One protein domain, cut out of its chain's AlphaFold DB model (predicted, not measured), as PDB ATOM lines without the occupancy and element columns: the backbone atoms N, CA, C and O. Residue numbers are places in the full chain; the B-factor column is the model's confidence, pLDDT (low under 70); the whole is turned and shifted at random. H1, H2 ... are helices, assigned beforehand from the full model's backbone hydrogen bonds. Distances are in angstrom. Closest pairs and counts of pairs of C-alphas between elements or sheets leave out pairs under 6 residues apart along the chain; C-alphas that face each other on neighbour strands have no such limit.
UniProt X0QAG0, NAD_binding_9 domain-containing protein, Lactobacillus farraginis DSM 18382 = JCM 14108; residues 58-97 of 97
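What this domain is: This is residues 58 to 97 of the 97 residues of the protein "NAD_binding_9 domain-containing protein" of Lactobacillus farraginis DSM 18382 = JCM 14108 (UniProt X0QAG0). With little regular structure, this is a flat, loose loop of chain: residues 58 to 84 run out to a turn near Thr 76 and fold back to two very short helices, H1 then H2, at the opposite end. Residues 72 to 77 stick out at one end and residues 92 to 97 at the other. The printed part has 40 residues, 9 of them in the two named helices, with no named strand; the class is all helix. The radius of gyration of the C-alphas is 11.8 A, and the spans are 34 by 24 by 12 A.

How they stand to each other: H1, residues 85 to 89, and H2, residues 93 to 96, are close but not clearly touching; their closest C-alphas, of Trp 88 and Ala 94, are 6.5 A apart. A tight link of 3 residues joins them. In H1 every O i to N i+4 pair is within hydrogen-bond range; H2 is too short for such a pair.

Where its parts are: H1 begins at C-alpha 85 (15.388, 6.913, -3.883) and is 6.0 A long. H2, 5.7 A long, ends at C-alpha 96 (1.142, 1.183, -2.101).

The domain as a whole: The two C-alphas farthest apart, of Thr 76 and Met 95, are 33.7 A apart. The printed part has no cut. Residue 97, the chain's last, is under pLDDT 70.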
ATOM      1  N   MET A  58      17.260   7.941 -15.555       88.56
ATOM      2  CA  MET A  58      17.997   8.923 -14.766       88.56
ATOM      3  C   MET A  58      19.506   8.717 -14.957       88.56
ATOM      4  O   MET A  58      19.998   7.592 -14.937       88.56
ATOM      5  N   ASN A  59      20.253   9.808 -15.123       93.31
ATOM      6  CA  ASN A  59      21.717   9.794 -15.217       93.31
ATOM      7  C   ASN A  59      22.420   9.823 -13.846       93.31
ATOM      8  O   ASN A  59      23.648   9.791 -13.786       93.31
ATOM      9  N   THR A  60      21.648   9.903 -12.764       94.06
ATOM     10  CA  THR A  60      22.100   9.857 -11.373       94.06
ATOM     11  C   THR A  60      21.717   8.500 -10.777       94.06
ATOM     12  O   THR A  60      20.572   8.074 -10.951       94.06
ATOM     13  N   PRO A  61      22.637   7.807 -10.085       95.50
ATOM     14  CA  PRO A  61      22.318   6.591  -9.345       95.50
ATOM     15  C   PRO A  61      21.193   6.806  -8.320       95.50
ATOM     16  O   PRO A  61      21.125   7.849  -7.670       95.50
ATOM     17  N   ALA A  62      20.307   5.820  -8.161       95.06
ATOM     18  CA  ALA A  62      19.143   5.930  -7.276       95.06
ATOM     19  C   ALA A  62      19.514   6.050  -5.782       95.06
ATOM     20  O   ALA A  62      18.737   6.573  -4.992       95.06
ATOM     21  N   ASP A  63      20.696   5.592  -5.382       95.94
ATOM     22  CA  ASP A  63      21.249   5.751  -4.033       95.94
ATOM     23  C   ASP A  63      21.882   7.136  -3.797       95.94
ATOM     24  O   ASP A  63      22.257   7.458  -2.675       95.94
ATOM     25  N   GLN A  64      21.978   7.977  -4.833       94.88
ATOM     26  CA  GLN A  64      22.579   9.317  -4.777       94.88
ATOM     27  C   GLN A  64      21.568  10.449  -4.998       94.88
ATOM     28  O   GLN A  64      21.952  11.595  -5.240       94.88
ATOM     29  N   ILE A  65      20.270  10.151  -4.955       93.88
ATOM     30  CA  ILE A  65      19.217  11.154  -5.107       93.88
ATOM     31  C   ILE A  65      18.141  10.967  -4.045       93.88
ATOM     32  O   ILE A  65      17.734   9.849  -3.745       93.88
ATOM     33  N   THR A  66      17.655  12.078  -3.503       93.19
ATOM     34  CA  THR A  66      16.566  12.106  -2.528       93.19
ATOM     35  C   THR A  66      15.657  13.315  -2.769       93.19
ATOM     36  O   THR A  66      16.058  14.298  -3.398       93.19
ATOM     37  N   LEU A  67      14.411  13.230  -2.295       91.56
ATOM     38  CA  LEU A  67      13.494  14.373  -2.187       91.56
ATOM     39  C   LEU A  67      13.538  15.027  -0.800       91.56
ATOM     40  O   LEU A  67      12.873  16.044  -0.583       91.56
ATOM     41  N   PHE A  68      14.279  14.434   0.134       92.81
ATOM     42  CA  PHE A  68      14.436  14.919   1.493       92.81
ATOM     43  C   PHE A  68      15.594  15.909   1.586       92.81
ATOM     44  O   PHE A  68      16.433  16.027   0.693       92.81
ATOM     45  N   THR A  69      15.588  16.693   2.654       92.81
ATOM     46  CA  THR A  69      16.644  17.668   2.933       92.81
ATOM     47  C   THR A  69      17.585  17.074   3.958       92.81
ATOM     48  O   THR A  69      17.099  16.491   4.919       92.81
ATOM     49  N   ASP A  70      18.880  17.324   3.841       91.94
ATOM     50  CA  ASP A  70      19.878  16.924   4.829       91.94
ATOM     51  C   ASP A  70      20.770  18.122   5.214       91.94
ATOM     52  O   ASP A  70      20.511  19.275   4.848       91.94
ATOM     53  N   GLU A  71      21.831  17.854   5.969       90.44
ATOM     54  CA  GLU A  71      22.819  18.857   6.375       90.44
ATOM     55  C   GLU A  71      23.634  19.451   5.212       90.44
ATOM     56  O   GLU A  71      24.274  20.491   5.385       90.44
ATOM     57  N   SER A  72      23.593  18.844   4.020       91.25
ATOM     58  CA  SER A  72      24.281  19.367   2.835       91.25
ATOM     59  C   SER A  72      23.575  20.589   2.234       91.25
ATOM     60  O   SER A  72      24.182  21.363   1.485       91.25
ATOM     61  N   VAL A  73      22.299  20.809   2.572       90.69
ATOM     62  CA  VAL A  73      21.492  21.902   2.025       90.69
ATOM     63  C   VAL A  73      21.573  23.143   2.917       90.69
ATOM     64  O   VAL A  73      21.142  23.147   4.069       90.69
ATOM     65  N   SER A  74      22.044  24.261   2.359       91.81
ATOM     66  CA  SER A  74      22.042  25.550   3.064       91.81
ATOM     67  C   SER A  74      20.619  26.109   3.190       91.81
ATOM     68  O   SER A  74      20.024  26.560   2.207       91.81
ATOM     69  N   MET A  75      20.065  26.088   4.405       89.69
ATOM     70  CA  MET A  75      18.747  26.646   4.709       89.69
ATOM     71  C   MET A  75      18.631  27.143   6.152       89.69
ATOM     72  O   MET A  75      19.390  26.747   7.028       89.69
ATOM     73  N   THR A  76      17.653  28.017   6.399       87.19
ATOM     74  CA  THR A  76      17.352  28.561   7.735       87.19
ATOM     75  C   THR A  76      16.319  27.742   8.511       87.19
ATOM     76  O   THR A  76      16.162  27.937   9.714       87.19
ATOM     77  N   GLY A  77      15.576  26.870   7.824       85.62
ATOM     78  CA  GLY A  77      14.545  26.021   8.418       85.62
ATOM     79  C   GLY A  77      15.112  24.735   9.013       85.62
ATOM     80  O   GLY A  77      16.268  24.381   8.788       85.62
ATOM     81  N   LYS A  78      14.271  24.004   9.749       89.94
ATOM     82  CA  LYS A  78      14.640  22.677  10.254       89.94
ATOM     83  C   LYS A  78      14.861  21.715   9.083       89.94
ATOM     84  O   LYS A  78      14.063  21.697   8.150       89.94
ATOM     85  N   VAL A  79      15.911  20.910   9.160       92.44
ATOM     86  CA  VAL A  79      16.171  19.822   8.212       92.44
ATOM     87  C   VAL A  79      15.232  18.646   8.501       92.44
ATOM     88  O   VAL A  79      15.027  18.269   9.659       92.44
ATOM     89  N   PHE A  80      14.659  18.085   7.439       92.00
ATOM     90  CA  PHE A  80      13.841  16.874   7.459       92.00
ATOM     91  C   PHE A  80      14.463  15.833   6.535       92.00
ATOM     92  O   PHE A  80      14.204  15.837   5.328       92.00
ATOM     93  N   ASP A  81      15.301  14.996   7.137       92.94
ATOM     94  CA  ASP A  81      16.033  13.931   6.459       92.94
ATOM     95  C   ASP A  81      15.119  12.749   6.116       92.94
ATOM     96  O   ASP A  81      14.018  12.606   6.665       92.94
ATOM     97  N   GLY A  82      15.569  11.910   5.195       92.69
ATOM     98  CA  GLY A  82      14.830  10.753   4.730       92.69
ATOM     99  C   GLY A  82      15.601   9.938   3.697       92.69
ATOM    100  O   GLY A  82      16.725  10.275   3.337       92.69
ATOM    101  N   PRO A  83      14.996   8.843   3.223       95.88
ATOM    102  CA  PRO A  83      15.690   7.862   2.404       95.88
ATOM    103  C   PRO A  83      16.167   8.439   1.068       95.88
ATOM    104  O   PRO A  83      15.525   9.314   0.471       95.88
ATOM    105  N   ALA A  84      17.255   7.878   0.545       96.06
ATOM    106  CA  ALA A  84      17.555   7.964  -0.878       96.06
ATOM    107  C   ALA A  84      16.475   7.234  -1.698       96.06
ATOM    108  O   ALA A  84      15.737   6.388  -1.188       96.06
ATOM    109  N   LEU A  85      16.383   7.521  -2.997       95.00
ATOM    110  CA  LEU A  85      15.388   6.913  -3.883       95.00
ATOM    111  C   LEU A  85      15.492   5.380  -3.896       95.00
ATOM    112  O   LEU A  85      14.466   4.708  -3.926       95.00
ATOM    113  N   PHE A  86      16.705   4.828  -3.831       96.19
ATOM    114  CA  PHE A  86      16.927   3.382  -3.746       96.19
ATOM    115  C   PHE A  86      16.343   2.759  -2.468       96.19
ATOM    116  O   PHE A  86      15.691   1.713  -2.517       96.19
ATOM    117  N   GLU A  87      16.552   3.414  -1.326       96.81
ATOM    118  CA  GLU A  87      16.053   2.955  -0.029       96.81
ATOM    119  C   GLU A  87      14.527   3.063   0.028       96.81
ATOM    120  O   GLU A  87      13.854   2.117   0.431       96.81
ATOM    121  N   TRP A  88      13.979   4.182  -0.453       95.62
ATOM    122  CA  TRP A  88      12.538   4.391  -0.553       95.62
ATOM    123  C   TRP A  88      11.873   3.363  -1.470       95.62
ATOM    124  O   TRP A  88      10.863   2.782  -1.100       95.62
ATOM    125  N   ALA A  89      12.454   3.076  -2.637       94.25
ATOM    126  CA  ALA A  89      11.897   2.103  -3.578       94.25
ATOM    127  C   ALA A  89      11.815   0.678  -2.997       94.25
ATOM    128  O   ALA A  89      11.078  -0.155  -3.517       94.25
ATOM    129  N   SER A  90      12.566   0.404  -1.928       94.00
ATOM    130  CA  SER A  90      12.561  -0.872  -1.212       94.00
ATOM    131  C   SER A  90      11.643  -0.873   0.023       94.00
ATOM    132  O   SER A  90      11.601  -1.873   0.738       94.00
ATOM    133  N   SER A  91      10.947   0.233   0.310       94.81
ATOM    134  CA  SER A  91      10.126   0.401   1.512       94.81
ATOM    135  C   SER A  91       8.673  -0.048   1.310       94.81
ATOM    136  O   SER A  91       8.192  -0.194   0.185       94.81
ATOM    137  N   GLU A  92       7.943  -0.264   2.411       92.75
ATOM    138  CA  GLU A  92       6.518  -0.623   2.347       92.75
ATOM    139  C   GLU A  92       5.678   0.497   1.720       92.75
ATOM    140  O   GLU A  92       4.718   0.226   1.003       92.75
ATOM    141  N   GLU A  93       6.052   1.760   1.930       89.62
ATOM    142  CA  GLU A  93       5.347   2.921   1.386       89.62
ATOM    143  C   GLU A  93       5.379   2.963  -0.146       89.62
ATOM    144  O   GLU A  93       4.406   3.397  -0.763       89.62
ATOM    145  N   ALA A  94       6.468   2.495  -0.765       87.94
ATOM    146  CA  ALA A  94       6.576   2.420  -2.219       87.94
ATOM    147  C   ALA A  94       5.671   1.336  -2.829       87.94
ATOM    148  O   ALA A  94       5.289   1.444  -3.988       87.94
ATOM    149  N   MET A  95       5.280   0.321  -2.051       81.88
ATOM    150  CA  MET A  95       4.447  -0.800  -2.511       81.88
ATOM    151  C   MET A  95       2.950  -0.454  -2.616       81.88
ATOM    152  O   MET A  95       2.158  -1.280  -3.066       81.88
ATOM    153  N   ILE A  96       2.547   0.736  -2.158       77.44
ATOM    154  CA  ILE A  96       1.142   1.183  -2.101       77.44
ATOM    155  C   ILE A  96       0.805   2.126  -3.282       77.44
ATOM    156  O   ILE A  96      -0.317   2.624  -3.382       77.44
ATOM    157  N   ILE A  97       1.763   2.366  -4.184       64.38
ATOM    158  CA  ILE A  97       1.646   3.230  -5.375       64.38
ATOM    159  C   ILE A  97       1.532   2.358  -6.627       64.38
ATOM    160  O   ILE A  97       0.688   2.697  -7.486       64.38
TER     161      ILE A  97